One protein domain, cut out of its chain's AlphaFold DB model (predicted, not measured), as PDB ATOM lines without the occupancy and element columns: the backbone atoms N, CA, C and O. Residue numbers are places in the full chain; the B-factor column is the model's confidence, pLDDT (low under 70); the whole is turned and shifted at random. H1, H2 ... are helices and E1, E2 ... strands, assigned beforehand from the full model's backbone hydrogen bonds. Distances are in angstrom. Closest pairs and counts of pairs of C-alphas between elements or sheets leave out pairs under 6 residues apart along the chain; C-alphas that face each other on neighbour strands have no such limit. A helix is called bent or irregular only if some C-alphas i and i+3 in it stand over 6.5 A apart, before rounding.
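What this domain is: This is residues 367 to 465 and 488 to 527 of the 749 residues of the protein "RRM domain-containing protein" of Rachicladosporium antarcticum (UniProt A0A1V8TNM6). What shape does this domain have? A small sheet of four parallel strands, E3 E2 E1 E4, has H1 covering one face; past its edge strand E4 lies a second group, where E5 sits beside H4, and H4 runs side by side with H3. The last helix, H5, is an arm that leads away from this body, and its residues 521 to 527 stick out. What is it made of? The printed part has 139 residues with five named helices and five named strands, in the order E1 H1 E2 E3 E4 H2 H3 H4 E5 H5, and the class is mixed, helices and strands. How large is it? It is compact, with a radius of gyration of the C-alphas of 15.0 A and spans of 50 by 35 by 30 A.

How they stand to each other: Which strands are neighbours? E1, residues 382 to 387, is an inner strand, parallel to its neighbour E2, residues 408 to 411, at 30 degrees, with N 385 and O 409 within hydrogen-bond range at 2.9 A. On the other side of E1 is the edge strand E4, residues 438 to 444, parallel at 13 degrees, with N 384 and O 440 2.8 A apart. The other edge strand, E3, residues 423 to 425, is parallel to E2 at 25 degrees, with N 424 and O 408 3.0 A apart. Where is the first helix? H1, residues 390 to 402, is on one face of the sheet in two layers, at a height over the sheet of 9.0 A; it lies over E1 and runs along the strands, at 16 degrees to E1 on the local plane. Its closest C-alpha pair with E1 is Ala 393 and Ala 387, 5.9 A apart. E1, H1 and E2 form a strand-helix-strand unit, two parallel neighbour strands with a helix between, and its crossover is right-handed. What follows E4? H2, residues 447 to 450, is only just on the sheet, with 5 pairs of C-alphas within 10 A, and only grazes it with residues 449 to 450; H3, residues 453 to 460, only grazes it too. H3 and H4, residues 492 to 499, touch at a shallow tilt of 6 degrees, the same way, with the C-alphas of Thr 454 and Ile 494 closest at 6.4 A. E5, residues 503 to 507, pairs with no named strand but is near E4, with 7 pairs of C-alphas within 10 A; its closest C-alpha pair with H4 is Ala 505 and Ile 495, 5.5 A apart. How do the last helix and the helix backbones stand? H5, residues 510 to 527, touches no helix and is not on the sheet. Every O i to N i+4 pair is within hydrogen-bond range in H4, against 7 of 9 in H1, 2 of 4 in H3 and 12 of 14 in H5; H2 is too short for such a pair.

Where its parts are: Where does the first element begin? E1 begins at C-alpha 382, (28.010, -4.816, 89.778), and is 16.9 A long. How long are the others? H1 is 17.8 A long and irregular, with C-alphas 392 and 395 7.3 A apart; E4 is 16.4 A and E5 12.4 A. Where does the last element end? H5 is 26.0 A long; its C-alpha 510 is at (13.744, 9.522, 101.023), and its last, C-alpha 527, is at (4.667, 19.421, 78.789).

The domain as a whole: How far does it reach? The two C-alphas farthest apart are those of Glu 430 and Val 527, at 50.6 A. Is it printed whole? Residues 466 to 487 are cut out, and C-alphas 465 and 488 are 33.9 A apart across the cut. Which links are long? Those from E2 to E3 and from E3 to E4. Where is confidence low? The mean pLDDT of the printed part is 72.9, and 44 residues are under 70, among them 459 to 465 and 515 to 527.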
ATOM      1  N   ALA A 367      17.573   9.267  89.104       78.31
ATOM      2  CA  ALA A 367      17.979  10.638  88.813       78.31
ATOM      3  C   ALA A 367      19.221  11.049  89.613       78.31
ATOM      4  O   ALA A 367      20.177  11.552  89.025       78.31
ATOM      5  N   THR A 368      19.233  10.756  90.921       82.31
ATOM      6  CA  THR A 368      20.348  11.043  91.836       82.31
ATOM      7  C   THR A 368      21.632  10.337  91.414       82.31
ATOM      8  O   THR A 368      22.683  10.976  91.363       82.31
ATOM      9  N   LEU A 369      21.558   9.049  91.055       82.06
ATOM     10  CA  LEU A 369      22.704   8.312  90.519       82.06
ATOM     11  C   LEU A 369      23.213   8.968  89.224       82.06
ATOM     12  O   LEU A 369      24.405   9.241  89.105       82.06
ATOM     13  N   THR A 370      22.314   9.307  88.295       79.56
ATOM     14  CA  THR A 370      22.676   9.860  86.979       79.56
ATOM     15  C   THR A 370      23.080  11.342  86.957       79.56
ATOM     16  O   THR A 370      23.284  11.890  85.878       79.56
ATOM     17  N   ARG A 371      23.213  12.013  88.113       73.25
ATOM     18  CA  ARG A 371      23.563  13.449  88.185       73.25
ATOM     19  C   ARG A 371      24.901  13.781  87.526       73.25
ATOM     20  O   ARG A 371      24.979  14.707  86.731       73.25
ATOM     21  N   GLU A 372      25.929  13.006  87.859       61.88
ATOM     22  CA  GLU A 372      27.320  13.238  87.435       61.88
ATOM     23  C   GLU A 372      27.842  12.096  86.536       61.88
ATOM     24  O   GLU A 372      29.033  12.017  86.234       61.88
ATOM     25  N   CYS A 373      26.974  11.154  86.140       65.31
ATOM     26  CA  CYS A 373      27.362   9.968  85.380       65.31
ATOM     27  C   CYS A 373      26.233   9.488  84.456       65.31
ATOM     28  O   CYS A 373      25.080   9.375  84.862       65.31
ATOM     29  N   VAL A 374      26.560   9.175  83.202       67.00
ATOM     30  CA  VAL A 374      25.575   8.724  82.205       67.00
ATOM     31  C   VAL A 374      25.070   7.309  82.497       67.00
ATOM     32  O   VAL A 374      25.832   6.451  82.935       67.00
ATOM     33  N   SER A 375      23.802   7.021  82.186       71.25
ATOM     34  CA  SER A 375      23.172   5.717  82.457       71.25
ATOM     35  C   SER A 375      23.930   4.518  81.859       71.25
ATOM     36  O   SER A 375      23.976   3.452  82.465       71.25
ATOM     37  N   SER A 376      24.604   4.689  80.716       69.25
ATOM     38  CA  SER A 376      25.443   3.649  80.103       69.25
ATOM     39  C   SER A 376      26.665   3.253  80.946       69.25
ATOM     40  O   SER A 376      27.138   2.127  80.807       69.25
ATOM     41  N   ALA A 377      27.143   4.109  81.858       71.88
ATOM     42  CA  ALA A 377      28.267   3.813  82.753       71.88
ATOM     43  C   ALA A 377      27.930   2.793  83.858       71.88
ATOM     44  O   ALA A 377      28.836   2.289  84.525       71.88
ATOM     45  N   TYR A 378      26.644   2.485  84.047       78.44
ATOM     46  CA  TYR A 378      26.130   1.502  85.005       78.44
ATOM     47  C   TYR A 378      25.887   0.125  84.366       78.44
ATOM     48  O   TYR A 378      25.955  -0.896  85.054       78.44
ATOM     49  N   SER A 379      25.660   0.099  83.048       81.31
ATOM     50  CA  SER A 379      25.267  -1.091  82.291       81.31
ATOM     51  C   SER A 379      26.230  -2.265  82.508       81.31
ATOM     52  O   SER A 379      27.446  -2.123  82.377       81.31
ATOM     53  N   ASN A 380      25.682  -3.433  82.850       78.62
ATOM     54  CA  ASN A 380      26.385  -4.688  83.145       78.62
ATOM     55  C   ASN A 380      27.413  -4.650  84.301       78.62
ATOM     56  O   ASN A 380      28.064  -5.664  84.561       78.62
ATOM     57  N   ARG A 381      27.558  -3.541  85.042       85.00
ATOM     58  CA  ARG A 381      28.452  -3.465  86.218       85.00
ATOM     59  C   ARG A 381      27.794  -4.077  87.455       85.00
ATOM     60  O   ARG A 381      26.594  -4.319  87.461       85.00
ATOM     61  N   ALA A 382      28.562  -4.337  88.510       86.56
ATOM     62  CA  ALA A 382      28.010  -4.816  89.778       86.56
ATOM     63  C   ALA A 382      27.520  -3.663  90.675       86.56
ATOM     64  O   ALA A 382      28.067  -2.557  90.631       86.56
ATOM     65  N   ALA A 383      26.545  -3.942  91.539       90.56
ATOM     66  CA  ALA A 383      26.098  -3.047  92.605       90.56
ATOM     67  C   ALA A 383      25.945  -3.787  93.941       90.56
ATOM     68  O   ALA A 383      25.798  -5.006  93.967       90.56
ATOM     69  N   VAL A 384      25.950  -3.047  95.049       89.44
ATOM     70  CA  VAL A 384      25.610  -3.533  96.395       89.44
ATOM     71  C   VAL A 384      24.421  -2.734  96.927       89.44
ATOM     72  O   VAL A 384      24.432  -1.506  96.864       89.44
ATOM     73  N   VAL A 385      23.425  -3.417  97.491       90.69
ATOM     74  CA  VAL A 385      22.275  -2.811  98.179       90.69
ATOM     75  C   VAL A 385      22.256  -3.294  99.626       90.69
ATOM     76  O   VAL A 385      22.248  -4.500  99.882       90.69
ATOM     77  N   LEU A 386      22.255  -2.358 100.576       87.44
ATOM     78  CA  LEU A 386      22.178  -2.633 102.009       87.44
ATOM     79  C   LEU A 386      20.818  -2.188 102.535       87.44
ATOM     80  O   LEU A 386      20.517  -0.999 102.492       87.44
ATOM     81  N   ALA A 387      20.024  -3.110 103.067       85.06
ATOM     82  CA  ALA A 387      18.763  -2.787 103.730       85.06
ATOM     83  C   ALA A 387      18.481  -3.787 104.855       85.06
ATOM     84  O   ALA A 387      18.976  -4.914 104.838       85.06
ATOM     85  N   LYS A 388      17.660  -3.390 105.831       78.50
ATOM     86  CA  LYS A 388      17.185  -4.304 106.885       78.50
ATOM     87  C   LYS A 388      16.230  -5.367 106.324       78.50
ATOM     88  O   LYS A 388      16.261  -6.512 106.757       78.50
ATOM     89  N   GLU A 389      15.395  -4.974 105.364       75.75
ATOM     90  CA  GLU A 389      14.304  -5.766 104.791       75.75
ATOM     91  C   GLU A 389      14.193  -5.499 103.284       75.75
ATOM     92  O   GLU A 389      14.557  -4.424 102.805       75.75
ATOM     93  N   GLU A 390      13.669  -6.474 102.538       77.69
ATOM     94  CA  GLU A 390      13.496  -6.392 101.079       77.69
ATOM     95  C   GLU A 390      12.530  -5.275 100.651       77.69
ATOM     96  O   GLU A 390      12.753  -4.613  99.638       77.69
ATOM     97  N   SER A 391      11.510  -5.012 101.470       75.88
ATOM     98  CA  SER A 391      10.548  -3.910 101.332       75.88
ATOM     99  C   SER A 391      11.224  -2.549 101.125       75.88
ATOM    100  O   SER A 391      10.809  -1.782 100.263       75.88
ATOM    101  N   HIS A 392      12.299  -2.271 101.867       75.94
ATOM    102  CA  HIS A 392      13.070  -1.028 101.773       75.94
ATOM    103  C   HIS A 392      14.093  -1.023 100.625       75.94
ATOM    104  O   HIS A 392      14.640   0.026 100.291       75.94
ATOM    105  N   ALA A 393      14.374  -2.180 100.023       82.75
ATOM    106  CA  ALA A 393      15.314  -2.313  98.915       82.75
ATOM    107  C   ALA A 393      14.641  -2.284  97.532       82.75
ATOM    108  O   ALA A 393      15.337  -2.066  96.541       82.75
ATOM    109  N   ALA A 394      13.323  -2.498  97.448       80.69
ATOM    110  CA  ALA A 394      12.593  -2.675  96.191       80.69
ATOM    111  C   ALA A 394      12.809  -1.525  95.187       80.69
ATOM    112  O   ALA A 394      13.247  -1.778  94.062       80.69
ATOM    113  N   ASP A 395      12.603  -0.268  95.600       83.12
ATOM    114  CA  ASP A 395      12.818   0.920  94.753       83.12
ATOM    115  C   ASP A 395      14.263   1.047  94.257       83.12
ATOM    116  O   ASP A 395      14.514   1.405  93.105       83.12
ATOM    117  N   ALA A 396      15.232   0.721  95.119       83.88
ATOM    118  CA  ALA A 396      16.645   0.745  94.766       83.88
ATOM    119  C   ALA A 396      16.983  -0.367  93.762       83.88
ATOM    120  O   ALA A 396      17.618  -0.098  92.746       83.88
ATOM    121  N   ILE A 397      16.520  -1.603  93.985       84.19
ATOM    122  CA  ILE A 397      16.704  -2.720  93.045       84.19
ATOM    123  C   ILE A 397      16.062  -2.389  91.690       84.19
ATOM    124  O   ILE A 397      16.662  -2.671  90.651       84.19
ATOM    125  N   PHE A 398      14.883  -1.759  91.683       82.31
ATOM    126  CA  PHE A 398      14.204  -1.335  90.460       82.31
ATOM    127  C   PHE A 398      15.006  -0.264  89.701       82.31
ATOM    128  O   PHE A 398      15.342  -0.469  88.535       82.31
ATOM    129  N   ALA A 399      15.412   0.821  90.371       81.94
ATOM    130  CA  ALA A 399      16.223   1.883  89.771       81.94
ATOM    131  C   ALA A 399      17.575   1.374  89.228       81.94
ATOM    132  O   ALA A 399      18.030   1.803  88.169       81.94
ATOM    133  N   LEU A 400      18.213   0.425  89.922       84.56
ATOM    134  CA  LEU A 400      19.462  -0.198  89.472       84.56
ATOM    135  C   LEU A 400      19.237  -1.113  88.246       84.56
ATOM    136  O   LEU A 400      20.074  -1.140  87.343       84.56
ATOM    137  N   ARG A 401      18.102  -1.825  88.167       82.69
ATOM    138  CA  ARG A 401      17.721  -2.643  86.995       82.69
ATOM    139  C   ARG A 401      17.400  -1.804  85.759       82.69
ATOM    140  O   ARG A 401      17.802  -2.190  84.667       82.69
ATOM    141  N   ASP A 402      16.734  -0.666  85.931       82.88
ATOM    142  CA  ASP A 402      16.445   0.315  84.871       82.88
ATOM    143  C   ASP A 402      17.729   0.998  84.338       82.88
ATOM    144  O   ASP A 402      17.852   1.266  83.145       82.88
ATOM    145  N   LEU A 403      18.769   1.132  85.173       79.44
ATOM    146  CA  LEU A 403      20.142   1.467  84.749       79.44
ATOM    147  C   LEU A 403      20.924   0.275  84.133       79.44
ATOM    148  O   LEU A 403      22.139   0.356  83.940       79.44
ATOM    149  N   ASN A 404      20.242  -0.837  83.834       78.12
ATOM    150  CA  ASN A 404      20.771  -2.113  83.338       78.12
ATOM    151  C   ASN A 404      22.003  -2.652  84.091       78.12
ATOM    152  O   ASN A 404      22.936  -3.197  83.496       78.12
ATOM    153  N   ILE A 405      22.027  -2.530  85.416       82.69
ATOM    154  CA  ILE A 405      23.105  -3.100  86.232       82.69
ATOM    155  C   ILE A 405      23.117  -4.634  86.121       82.69
ATOM    156  O   ILE A 405      22.085  -5.285  85.945       82.69
ATOM    157  N   GLY A 406      24.320  -5.205  86.162       82.81
ATOM    158  CA  GLY A 406      24.594  -6.636  86.086       82.81
ATOM    159  C   GLY A 406      24.175  -7.354  87.368       82.81
ATOM    160  O   GLY A 406      22.992  -7.566  87.593       82.81
ATOM    161  N   MET A 407      25.136  -7.749  88.206       86.25
ATOM    162  CA  MET A 407      24.841  -8.410  89.486       86.25
ATOM    163  C   MET A 407      24.564  -7.399  90.606       86.25
ATOM    164  O   MET A 407      25.349  -6.474  90.823       86.25
ATOM    165  N   ILE A 408      23.479  -7.613  91.353       90.25
ATOM    166  CA  ILE A 408      23.078  -6.811  92.516       90.25
ATOM    167  C   ILE A 408      23.276  -7.640  93.794       90.25
ATOM    168  O   ILE A 408      22.539  -8.583  94.078       90.25
ATOM    169  N   TYR A 409      24.276  -7.288  94.591       89.38
ATOM    170  CA  TYR A 409      24.602  -7.981  95.832       89.38
ATOM    171  C   TYR A 409      23.794  -7.422  97.009       89.38
ATOM    172  O   TYR A 409      23.884  -6.229  97.297       89.38
ATOM    173  N   THR A 410      23.018  -8.258  97.705       88.75
ATOM    174  CA  THR A 410      22.158  -7.812  98.817       88.75
ATOM    175  C   THR A 410      22.786  -8.104 100.179       88.75
ATOM    176  O   THR A 410      23.209  -9.227 100.464       88.75
ATOM    177  N   LEU A 411      22.837  -7.087 101.037       84.12
ATOM    178  CA  LEU A 411      23.302  -7.159 102.424       84.12
ATOM    179  C   LEU A 411      22.139  -6.861 103.377       84.12
ATOM    180  O   LEU A 411      21.343  -5.959 103.127       84.12
ATOM    181  N   GLY A 412      22.063  -7.617 104.474       77.50
ATOM    182  CA  GLY A 412      21.002  -7.525 105.488       77.50
ATOM    183  C   GLY A 412      19.757  -8.363 105.172       77.50
ATOM    184  O   GLY A 412      19.252  -9.043 106.061       77.50
ATOM    185  N   PHE A 413      19.341  -8.436 103.905       81.19
ATOM    186  CA  PHE A 413      18.182  -9.221 103.453       81.19
ATOM    187  C   PHE A 413      18.527 -10.195 102.312       81.19
ATOM    188  O   PHE A 413      19.480  -9.993 101.548       81.19
ATOM    189  N   LYS A 414      17.724 -11.257 102.183       79.12
ATOM    190  CA  LYS A 414      17.695 -12.163 101.023       79.12
ATOM    191  C   LYS A 414      16.533 -11.750 100.128       79.12
ATOM    192  O   LYS A 414      15.428 -11.613 100.638       79.12
ATOM    193  N   ALA A 415      16.781 -11.570  98.833       72.19
ATOM    194  CA  ALA A 415      15.715 -11.298  97.876       72.19
ATOM    195  C   ALA A 415      14.805 -12.530  97.694       72.19
ATOM    196  O   ALA A 415      15.302 -13.657  97.588       72.19
ATOM    197  N   THR A 416      13.490 -12.321  97.644       69.50
ATOM    198  CA  THR A 416      12.479 -13.352  97.374       69.50
ATOM    199  C   THR A 416      12.148 -13.437  95.878       69.50
ATOM    200  O   THR A 416      12.721 -12.735  95.044       69.50
ATOM    201  N   SER A 417      11.301 -14.392  95.488       49.31
ATOM    202  CA  SER A 417      11.271 -15.001  94.145       49.31
ATOM    203  C   SER A 417      11.005 -14.074  92.946       49.31
ATOM    204  O   SER A 417      11.384 -14.440  91.837       49.31
ATOM    205  N   SER A 418      10.421 -12.886  93.124       57.16
ATOM    206  CA  SER A 418      10.277 -11.863  92.067       57.16
ATOM    207  C   SER A 418      11.488 -10.925  91.950       57.16
ATOM    208  O   SER A 418      11.767 -10.358  90.888       57.16
ATOM    209  N   MET A 419      12.255 -10.776  93.029       58.09
ATOM    210  CA  MET A 419      13.457  -9.946  93.094       58.09
ATOM    211  C   MET A 419      14.749 -10.765  92.943       58.09
ATOM    212  O   MET A 419      15.767 -10.169  92.619       58.09
ATOM    213  N   THR A 420      14.738 -12.100  93.061       62.84
ATOM    214  CA  THR A 420      15.945 -12.954  92.934       62.84
ATOM    215  C   THR A 420      16.743 -12.741  91.642       62.84
ATOM    216  O   THR A 420      17.969 -12.841  91.669       62.84
ATOM    217  N   SER A 421      16.094 -12.433  90.513       66.69
ATOM    218  CA  SER A 421      16.756 -12.282  89.204       66.69
ATOM    219  C   SER A 421      17.919 -11.274  89.234       66.69
ATOM    220  O   SER A 421      17.750 -10.120  89.632       66.69
ATOM    221  N   ARG A 422      19.114 -11.715  88.812       72.69
ATOM    222  CA  ARG A 422      20.384 -10.959  88.897       72.69
ATOM    223  C   ARG A 422      20.780 -10.481  90.313       72.69
ATOM    224  O   ARG A 422      21.663  -9.634  90.435       72.69
ATOM    225  N   THR A 423      20.188 -11.018  91.383       83.19
ATOM    226  CA  THR A 423      20.600 -10.711  92.766       83.19
ATOM    227  C   THR A 423      21.363 -11.861  93.417       83.19
ATOM    228  O   THR A 423      21.123 -13.031  93.121       83.19
ATOM    229  N   GLN A 424      22.269 -11.534  94.340       85.69
ATOM    230  CA  GLN A 424      22.947 -12.513  95.186       85.69
ATOM    231  C   GLN A 424      23.070 -11.981  96.615       85.69
ATOM    232  O   GLN A 424      23.699 -10.952  96.853       85.69
ATOM    233  N   HIS A 425      22.515 -12.708  97.583       85.94
ATOM    234  CA  HIS A 425      22.692 -12.384  98.997       85.94
ATOM    235  C   HIS A 425      24.132 -12.643  99.456       85.94
ATOM    236  O   HIS A 425      24.722 -13.680  99.144       85.94
ATOM    237  N   VAL A 426      24.670 -11.709 100.237       82.69
ATOM    238  CA  VAL A 426      26.001 -11.763 100.843       82.69
ATOM    239  C   VAL A 426      25.814 -11.981 102.345       82.69
ATOM    240  O   VAL A 426      25.400 -11.070 103.061       82.69
ATOM    241  N   GLY A 427      26.081 -13.200 102.822       71.75
ATOM    242  CA  GLY A 427      25.800 -13.596 104.207       71.75
ATOM    243  C   GLY A 427      26.868 -13.151 105.207       71.75
ATOM    244  O   GLY A 427      26.588 -13.027 106.398       71.75
ATOM    245  N   GLY A 428      28.093 -12.886 104.741       70.31
ATOM    246  CA  GLY A 428      29.180 -12.447 105.607       70.31
ATOM    247  C   GLY A 428      30.371 -11.811 104.893       70.31
ATOM    248  O   GLY A 428      30.423 -11.661 103.672       70.31
ATOM    249  N   ILE A 429      31.376 -11.443 105.690       68.38
ATOM    250  CA  ILE A 429      32.566 -10.713 105.227       68.38
ATOM    251  C   ILE A 429      33.488 -11.535 104.312       68.38
ATOM    252  O   ILE A 429      34.373 -10.977 103.666       68.38
ATOM    253  N   GLU A 430      33.316 -12.856 104.254       71.81
ATOM    254  CA  GLU A 430      34.057 -13.718 103.328       71.81
ATOM    255  C   GLU A 430      33.422 -13.753 101.939       71.81
ATOM    256  O   GLU A 430      34.147 -13.677 100.948       71.81
ATOM    257  N   ASP A 431      32.091 -13.763 101.863       77.81
ATOM    258  CA  ASP A 431      31.350 -13.602 100.609       77.81
ATOM    259  C   ASP A 431      31.650 -12.229  99.994       77.81
ATOM    260  O   ASP A 431      31.976 -12.130  98.815       77.81
ATOM    261  N   LEU A 432      31.670 -11.171 100.818       74.31
ATOM    262  CA  LEU A 432      31.985  -9.801 100.393       74.31
ATOM    263  C   LEU A 432      33.408  -9.639  99.814       74.31
ATOM    264  O   LEU A 432      33.673  -8.685  99.088       74.31
ATOM    265  N   LYS A 433      34.339 -10.558 100.107       76.38
ATOM    266  CA  LYS A 433      35.677 -10.586  99.479       76.38
ATOM    267  C   LYS A 433      35.687 -11.303  98.122       76.38
ATOM    268  O   LYS A 433      36.680 -11.205  97.407       76.38
ATOM    269  N   ARG A 434      34.624 -12.048  97.797       76.94
ATOM    270  CA  ARG A 434      34.476 -12.873  96.584       76.94
ATOM    271  C   ARG A 434      33.556 -12.242  95.532       76.94
ATOM    272  O   ARG A 434      33.577 -12.699  94.393       76.94
ATOM    273  N   ILE A 435      32.756 -11.232  95.888       81.56
ATOM    274  CA  ILE A 435      31.876 -10.540  94.932       81.56
ATOM    275  C   ILE A 435      32.663  -9.751  93.874       81.56
ATOM    276  O   ILE A 435      33.780  -9.288  94.117       81.56
ATOM    277  N   THR A 436      32.053  -9.551  92.704       81.38
ATOM    278  CA  THR A 436      32.549  -8.610  91.691       81.38
ATOM    279  C   THR A 436      32.638  -7.200  92.296       81.38
ATOM    280  O   THR A 436      31.695  -6.793  92.980       81.38
ATOM    281  N   PRO A 437      33.725  -6.433  92.065       81.19
ATOM    282  CA  PRO A 437      33.860  -5.072  92.587       81.19
ATOM    283  C   PRO A 437      32.670  -4.201  92.143       81.19
ATOM    284  O   PRO A 437      32.465  -4.034  90.935       81.19
ATOM    285  N   PRO A 438      31.866  -3.664  93.078       85.75
ATOM    286  CA  PRO A 438      30.688  -2.887  92.725       85.75
ATOM    287  C   PRO A 438      31.078  -1.502  92.214       85.75
ATOM    288  O   PRO A 438      31.984  -0.865  92.743       85.75
ATOM    289  N   PHE A 439      30.343  -1.013  91.218       85.56
ATOM    290  CA  PHE A 439      30.387   0.385  90.798       85.56
ATOM    291  C   PHE A 439      29.401   1.254  91.589       85.56
ATOM    292  O   PHE A 439      29.641   2.447  91.746       85.56
ATOM    293  N   VAL A 440      28.318   0.664  92.109       89.56
ATOM    294  CA  VAL A 440      27.315   1.366  92.925       89.56
ATOM    295  C   VAL A 440      27.156   0.702  94.283       89.56
ATOM    296  O   VAL A 440      27.073  -0.523  94.370       89.56
ATOM    297  N   ILE A 441      27.059   1.504  95.335       89.25
ATOM    298  CA  ILE A 441      26.634   1.068  96.666       89.25
ATOM    299  C   ILE A 441      25.426   1.924  97.069       89.25
ATOM    300  O   ILE A 441      25.533   3.149  97.075       89.25
ATOM    301  N   VAL A 442      24.295   1.301  97.410       90.38
ATOM    302  CA  VAL A 442      23.093   1.986  97.924       90.38
ATOM    303  C   VAL A 442      22.802   1.516  99.348       90.38
ATOM    304  O   VAL A 442      22.628   0.322  99.590       90.38
ATOM    305  N   SER A 443      22.754   2.456 100.287       88.75
ATOM    306  CA  SER A 443      22.434   2.237 101.698       88.75
ATOM    307  C   SER A 443      21.007   2.691 101.987       88.75
ATOM    308  O   SER A 443      20.695   3.865 101.836       88.75
ATOM    309  N   ILE A 444      20.150   1.766 102.423       85.56
ATOM    310  CA  ILE A 444      18.814   2.016 102.979       85.56
ATOM    311  C   ILE A 444      18.772   1.430 104.401       85.56
ATOM    312  O   ILE A 444      17.933   0.599 104.761       85.56
ATOM    313  N   LEU A 445      19.768   1.807 105.208       79.75
ATOM    314  CA  LEU A 445      19.889   1.409 106.609       79.75
ATOM    315  C   LEU A 445      19.296   2.486 107.534       79.75
ATOM    316  O   LEU A 445      19.472   3.677 107.269       79.75
ATOM    317  N   PRO A 446      18.655   2.110 108.657       72.25
ATOM    318  CA  PRO A 446      18.331   3.055 109.723       72.25
ATOM    319  C   PRO A 446      19.585   3.793 110.217       72.25
ATOM    320  O   PRO A 446      20.676   3.220 110.236       72.25
ATOM    321  N   THR A 447      19.446   5.042 110.665       69.00
ATOM    322  CA  THR A 447      20.575   5.902 111.078       69.00
ATOM    323  C   THR A 447      21.441   5.270 112.180       69.00
ATOM    324  O   THR A 447      22.661   5.397 112.160       69.00
ATOM    325  N   GLU A 448      20.826   4.502 113.086       67.88
ATOM    326  CA  GLU A 448      21.491   3.676 114.112       67.88
ATOM    327  C   GLU A 448      22.430   2.588 113.545       67.88
ATOM    328  O   GLU A 448      23.421   2.231 114.178       67.88
ATOM    329  N   MET A 449      22.152   2.080 112.340       67.50
ATOM    330  CA  MET A 449      22.926   1.038 111.656       67.50
ATOM    331  C   MET A 449      23.837   1.591 110.555       67.50
ATOM    332  O   MET A 449      24.722   0.875 110.086       67.50
ATOM    333  N   ALA A 450      23.677   2.855 110.151       67.44
ATOM    334  CA  ALA A 450      24.432   3.453 109.050       67.44
ATOM    335  C   ALA A 450      25.961   3.367 109.261       67.44
ATOM    336  O   ALA A 450      26.709   3.094 108.322       67.44
ATOM    337  N   ALA A 451      26.441   3.467 110.508       68.75
ATOM    338  CA  ALA A 451      27.861   3.324 110.857       68.75
ATOM    339  C   ALA A 451      28.500   1.980 110.424       68.75
ATOM    340  O   ALA A 451      29.722   1.909 110.254       68.75
ATOM    341  N   LEU A 452      27.699   0.930 110.189       70.50
ATOM    342  CA  LEU A 452      28.162  -0.377 109.704       70.50
ATOM    343  C   LEU A 452      28.782  -0.323 108.297       70.50
ATOM    344  O   LEU A 452      29.522  -1.238 107.934       70.50
ATOM    345  N   ILE A 453      28.538   0.733 107.511       76.38
ATOM    346  CA  ILE A 453      29.062   0.848 106.141       76.38
ATOM    347  C   ILE A 453      30.518   1.336 106.071       76.38
ATOM    348  O   ILE A 453      31.253   0.975 105.149       76.38
ATOM    349  N   THR A 454      30.987   2.080 107.077       76.50
ATOM    350  CA  THR A 454      32.362   2.610 107.129       76.50
ATOM    351  C   THR A 454      33.437   1.505 107.096       76.50
ATOM    352  O   THR A 454      34.426   1.657 106.367       76.50
ATOM    353  N   PRO A 455      33.266   0.357 107.788       72.12
ATOM    354  CA  PRO A 455      34.080  -0.840 107.569       72.12
ATOM    355  C   PRO A 455      34.001  -1.423 106.150       72.12
ATOM    356  O   PRO A 455      35.019  -1.883 105.636       72.12
ATOM    357  N   LEU A 456      32.833  -1.410 105.497       72.12
ATOM    358  CA  LEU A 456      32.616  -2.071 104.202       72.12
ATOM    359  C   LEU A 456      33.382  -1.387 103.064       72.12
ATOM    360  O   LEU A 456      33.972  -2.077 102.229       72.12
ATOM    361  N   PHE A 457      33.512  -0.054 103.086       74.69
ATOM    362  CA  PHE A 457      34.349   0.668 102.117       74.69
ATOM    363  C   PHE A 457      35.832   0.242 102.142       74.69
ATOM    364  O   PHE A 457      36.530   0.434 101.147       74.69
ATOM    365  N   LYS A 458      36.332  -0.358 103.238       70.62
ATOM    366  CA  LYS A 458      37.693  -0.935 103.303       70.62
ATOM    367  C   LYS A 458      37.852  -2.162 102.397       70.62
ATOM    368  O   LYS A 458      38.948  -2.403 101.904       70.62
ATOM    369  N   TYR A 459      36.782  -2.930 102.200       66.69
ATOM    370  CA  TYR A 459      36.789  -4.159 101.405       66.69
ATOM    371  C   TYR A 459      36.350  -3.891  99.960       66.69
ATOM    372  O   TYR A 459      36.999  -4.351  99.027       66.69
ATOM    373  N   LEU A 460      35.307  -3.076  99.773       67.81
ATOM    374  CA  LEU A 460      34.755  -2.764  98.452       67.81
ATOM    375  C   LEU A 460      35.634  -1.787  97.653       67.81
ATOM    376  O   LEU A 460      35.789  -1.943  96.447       67.81
ATOM    377  N   GLY A 461      36.283  -0.823  98.318       57.03
ATOM    378  CA  GLY A 461      37.154   0.167  97.671       57.03
ATOM    379  C   GLY A 461      38.533  -0.342  97.227       57.03
ATOM    380  O   GLY A 461      39.346   0.467  96.791       57.03
ATOM    381  N   SER A 462      38.833  -1.640  97.362       48.03
ATOM    382  CA  SER A 462      40.173  -2.200  97.099       48.03
ATOM    383  C   SER A 462      40.342  -2.847  95.716       48.03
ATOM    384  O   SER A 462      41.474  -3.140  95.330       48.03
ATOM    385  N   ASN A 463      39.248  -3.117  94.991       42.31
ATOM    386  CA  ASN A 463      39.234  -4.128  93.922       42.31
ATOM    387  C   ASN A 463      38.833  -3.608  92.524       42.31
ATOM    388  O   ASN A 463      38.583  -4.423  91.639       42.31
ATOM    389  N   SER A 464      38.777  -2.291  92.286       41.44
ATOM    390  CA  SER A 464      38.486  -1.756  90.942       41.44
ATOM    391  C   SER A 464      39.640  -2.062  89.959       41.44
ATOM    392  O   SER A 464      40.762  -1.603  90.209       41.44
ATOM    393  N   PRO A 465      39.420  -2.820  88.859       41.38
ATOM    394  CA  PRO A 465      40.506  -3.272  87.978       41.38
ATOM    395  C   PRO A 465      41.231  -2.139  87.239       41.38
ATOM    396  O   PRO A 465      42.435  -2.231  86.989       41.38
ATOM    397  N   GLY A 488      17.402  10.376 107.500       53.53
ATOM    398  CA  GLY A 488      17.595  11.734 107.998       53.53
ATOM    399  C   GLY A 488      19.020  12.209 107.715       53.53
ATOM    400  O   GLY A 488      19.950  11.734 108.360       53.53
ATOM    401  N   THR A 489      19.175  13.131 106.752       52.78
ATOM    402  CA  THR A 489      20.435  13.811 106.370       52.78
ATOM    403  C   THR A 489      21.669  12.895 106.402       52.78
ATOM    404  O   THR A 489      22.463  12.969 107.342       52.78
ATOM    405  N   GLY A 490      21.796  12.026 105.388       57.25
ATOM    406  CA  GLY A 490      22.777  10.931 105.323       57.25
ATOM    407  C   GLY A 490      24.160  11.305 105.867       57.25
ATOM    408  O   GLY A 490      24.761  12.287 105.428       57.25
ATOM    409  N   SER A 491      24.618  10.549 106.871       65.75
ATOM    410  CA  SER A 491      25.578  11.042 107.869       65.75
ATOM    411  C   SER A 491      26.844  11.650 107.241       65.75
ATOM    412  O   SER A 491      27.518  10.972 106.453       65.75
ATOM    413  N   PRO A 492      27.228  12.892 107.607       69.38
ATOM    414  CA  PRO A 492      28.355  13.584 106.984       69.38
ATOM    415  C   PRO A 492      29.674  12.825 107.170       69.38
ATOM    416  O   PRO A 492      30.506  12.825 106.265       69.38
ATOM    417  N   ASP A 493      29.834  12.100 108.280       74.75
ATOM    418  CA  ASP A 493      30.997  11.248 108.540       74.75
ATOM    419  C   ASP A 493      31.083  10.067 107.562       74.75
ATOM    420  O   ASP A 493      32.176   9.669 107.156       74.75
ATOM    421  N   ILE A 494      29.939   9.516 107.140       77.06
ATOM    422  CA  ILE A 494      29.863   8.414 106.172       77.06
ATOM    423  C   ILE A 494      30.160   8.932 104.762       77.06
ATOM    424  O   ILE A 494      30.981   8.346 104.052       77.06
ATOM    425  N   ILE A 495      29.552  10.057 104.375       81.25
ATOM    426  CA  ILE A 495      29.808  10.719 103.087       81.25
ATOM    427  C   ILE A 495      31.288  11.124 102.976       81.25
ATOM    428  O   ILE A 495      31.931  10.853 101.956       81.25
ATOM    429  N   ALA A 496      31.880  11.657 104.048       81.12
ATOM    430  CA  ALA A 496      33.313  11.936 104.129       81.12
ATOM    431  C   ALA A 496      34.168  10.653 104.077       81.12
ATOM    432  O   ALA A 496      35.159  10.606 103.345       81.12
ATOM    433  N   ALA A 497      33.787   9.586 104.788       78.31
ATOM    434  CA  ALA A 497      34.511   8.312 104.796       78.31
ATOM    435  C   ALA A 497      34.495   7.586 103.435       78.31
ATOM    436  O   ALA A 497      35.473   6.903 103.102       78.31
ATOM    437  N   ALA A 498      33.426   7.743 102.652       81.81
ATOM    438  CA  ALA A 498      33.324   7.281 101.270       81.81
ATOM    439  C   ALA A 498      34.186   8.147 100.328       81.81
ATOM    440  O   ALA A 498      35.046   7.626  99.610       81.81
ATOM    441  N   THR A 499      34.042   9.475 100.411       83.19
ATOM    442  CA  THR A 499      34.779  10.450  99.582       83.19
ATOM    443  C   THR A 499      36.295  10.348  99.785       83.19
ATOM    444  O   THR A 499      37.059  10.283  98.821       83.19
ATOM    445  N   ALA A 500      36.766  10.202 101.030       78.56
ATOM    446  CA  ALA A 500      38.183   9.988 101.346       78.56
ATOM    447  C   ALA A 500      38.768   8.718 100.682       78.56
ATOM    448  O   ALA A 500      39.969   8.648 100.389       78.56
ATOM    449  N   ARG A 501      37.915   7.726 100.392       75.88
ATOM    450  CA  ARG A 501      38.247   6.470  99.697       75.88
ATOM    451  C   ARG A 501      38.030   6.527  98.174       75.88
ATOM    452  O   ARG A 501      38.238   5.517  97.510       75.88
ATOM    453  N   GLY A 502      37.687   7.691  97.616       76.94
ATOM    454  CA  GLY A 502      37.554   7.907  96.169       76.94
ATOM    455  C   GLY A 502      36.184   7.555  95.580       76.94
ATOM    456  O   GLY A 502      36.087   7.365  94.372       76.94
ATOM    457  N   TRP A 503      35.142   7.448  96.407       81.88
ATOM    458  CA  TRP A 503      33.760   7.286  95.945       81.88
ATOM    459  C   TRP A 503      33.093   8.649  95.752       81.88
ATOM    460  O   TRP A 503      33.250   9.527  96.601       81.88
ATOM    461  N   THR A 504      32.300   8.811  94.694       83.81
ATOM    462  CA  THR A 504      31.362   9.938  94.582       83.81
ATOM    463  C   THR A 504      30.168   9.637  95.478       83.81
ATOM    464  O   THR A 504      29.421   8.700  95.199       83.81
ATOM    465  N   ALA A 505      30.020  10.374  96.579       84.12
ATOM    466  CA  ALA A 505      29.076  10.060  97.646       84.12
ATOM    467  C   ALA A 505      27.938  11.089  97.746       84.12
ATOM    468  O   ALA A 505      28.195  12.288  97.841       84.12
ATOM    469  N   TYR A 506      26.696  10.607  97.797       82.69
ATOM    470  CA  TYR A 506      25.495  11.412  98.019       82.69
ATOM    471  C   TYR A 506      24.770  10.934  99.277       82.69
ATOM    472  O   TYR A 506      24.490   9.745  99.400       82.69
ATOM    473  N   GLY A 507      24.439  11.849 100.188       80.00
ATOM    474  CA  GLY A 507      23.456  11.613 101.246       80.00
ATOM    475  C   GLY A 507      22.183  12.362 100.880       80.00
ATOM    476  O   GLY A 507      22.246  13.576 100.688       80.00
ATOM    477  N   VAL A 508      21.065  11.653 100.721       74.25
ATOM    478  CA  VAL A 508      19.786  12.232 100.279       74.25
ATOM    479  C   VAL A 508      18.658  11.549 101.042       74.25
ATOM    480  O   VAL A 508      18.610  10.323 101.107       74.25
ATOM    481  N   THR A 509      17.747  12.316 101.636       74.00
ATOM    482  CA  THR A 509      16.590  11.732 102.330       74.00
ATOM    483  C   THR A 509      15.609  11.095 101.347       74.00
ATOM    484  O   THR A 509      15.527  11.482 100.177       74.00
ATOM    485  N   VAL A 510      14.812  10.136 101.829       67.56
ATOM    486  CA  VAL A 510      13.744   9.522 101.023       67.56
ATOM    487  C   VAL A 510      12.746  10.583 100.542       67.56
ATOM    488  O   VAL A 510      12.299  10.506  99.403       67.56
ATOM    489  N   ASP A 511      12.463  11.618 101.339       67.19
ATOM    490  CA  ASP A 511      11.571  12.719 100.955       67.19
ATOM    491  C   ASP A 511      12.168  13.633  99.868       67.19
ATOM    492  O   ASP A 511      11.454  14.037  98.951       67.19
ATOM    493  N   GLU A 512      13.473  13.922  99.898       67.50
ATOM    494  CA  GLU A 512      14.161  14.646  98.814       67.50
ATOM    495  C   GLU A 512      14.183  13.827  97.514       67.50
ATOM    496  O   GLU A 512      13.892  14.360  96.443       67.50
ATOM    497  N   VAL A 513      14.446  12.519  97.607       70.62
ATOM    498  CA  VAL A 513      14.339  11.567  96.487       70.62
ATOM    499  C   VAL A 513      12.917  11.556  95.913       70.62
ATOM    500  O   VAL A 513      12.735  11.687  94.701       70.62
ATOM    501  N   LYS A 514      11.898  11.452  96.773       71.25
ATOM    502  CA  LYS A 514      10.480  11.407  96.391       71.25
ATOM    503  C   LYS A 514      10.015  12.743  95.797       71.25
ATOM    504  O   LYS A 514       9.243  12.752  94.838       71.25
ATOM    505  N   SER A 515      10.549  13.862  96.288       66.81
ATOM    506  CA  SER A 515      10.372  15.199  95.711       66.81
ATOM    507  C   SER A 515      10.991  15.300  94.312       66.81
ATOM    508  O   SER A 515      10.308  15.713  93.376       66.81
ATOM    509  N   GLU A 516      12.233  14.848  94.110       62.56
ATOM    510  CA  GLU A 516      12.886  14.906  92.795       62.56
ATOM    511  C   GLU A 516      12.193  14.005  91.761       62.56
ATOM    512  O   GLU A 516      11.925  14.439  90.638       62.56
ATOM    513  N   GLY A 517      11.792  12.792  92.152       56.34
ATOM    514  CA  GLY A 517      10.957  11.925  91.318       56.34
ATOM    515  C   GLY A 517       9.604  12.553  90.967       56.34
ATOM    516  O   GLY A 517       9.168  12.476  89.818       56.34
ATOM    517  N   SER A 518       8.980  13.261  91.915       63.78
ATOM    518  CA  SER A 518       7.740  14.017  91.674       63.78
ATOM    519  C   SER A 518       7.953  15.198  90.721       63.78
ATOM    520  O   SER A 518       7.099  15.464  89.877       63.78
ATOM    521  N   ARG A 519       9.105  15.882  90.780       59.78
ATOM    522  CA  ARG A 519       9.481  16.941  89.821       59.78
ATOM    523  C   ARG A 519       9.667  16.375  88.410       59.78
ATOM    524  O   ARG A 519       9.240  17.013  87.449       59.78
ATOM    525  N   ILE A 520      10.231  15.173  88.281       56.34
ATOM    526  CA  ILE A 520      10.379  14.449  87.004       56.34
ATOM    527  C   ILE A 520       9.016  14.001  86.445       56.34
ATOM    528  O   ILE A 520       8.810  14.030  85.233       56.34
ATOM    529  N   HIS A 521       8.058  13.651  87.308       44.41
ATOM    530  CA  HIS A 521       6.670  13.374  86.908       44.41
ATOM    531  C   HIS A 521       5.938  14.650  86.459       44.41
ATOM    532  O   HIS A 521       5.429  14.720  85.341       44.41
ATOM    533  N   HIS A 522       5.975  15.718  87.259       37.81
ATOM    534  CA  HIS A 522       5.255  16.963  86.964       37.81
ATOM    535  C   HIS A 522       5.801  17.695  85.719       37.81
ATOM    536  O   HIS A 522       5.043  18.287  84.952       37.81
ATOM    537  N   THR A 523       7.108  17.588  85.446       37.41
ATOM    538  CA  THR A 523       7.713  18.068  84.184       37.41
ATOM    539  C   THR A 523       7.389  17.197  82.968       37.41
ATOM    540  O   THR A 523       7.635  17.632  81.846       37.41
ATOM    541  N   ARG A 524       6.801  16.007  83.149       36.19
ATOM    542  CA  ARG A 524       6.321  15.136  82.063       36.19
ATOM    543  C   ARG A 524       4.821  15.301  81.791       36.19
ATOM    544  O   ARG A 524       4.394  15.086  80.665       36.19
ATOM    545  N   GLU A 525       4.048  15.728  82.786       28.98
ATOM    546  CA  GLU A 525       2.597  15.944  82.687       28.98
ATOM    547  C   GLU A 525       2.237  17.341  82.134       28.98
ATOM    548  O   GLU A 525       1.384  17.471  81.256       28.98
ATOM    549  N   VAL A 526       2.947  18.394  82.563       30.62
ATOM    550  CA  VAL A 526       2.700  19.785  82.114       30.62
ATOM    551  C   VAL A 526       3.121  20.026  80.653       30.62
ATOM    552  O   VAL A 526       2.530  20.860  79.961       30.62
ATOM    553  N   VAL A 527       4.106  19.272  80.149       30.50
ATOM    554  CA  VAL A 527       4.667  19.421  78.789       30.50
ATOM    555  C   VAL A 527       3.646  19.143  77.675       30.50
ATOM    556  O   VAL A 527       3.809  19.646  76.565       30.50
TER     557      VAL A 527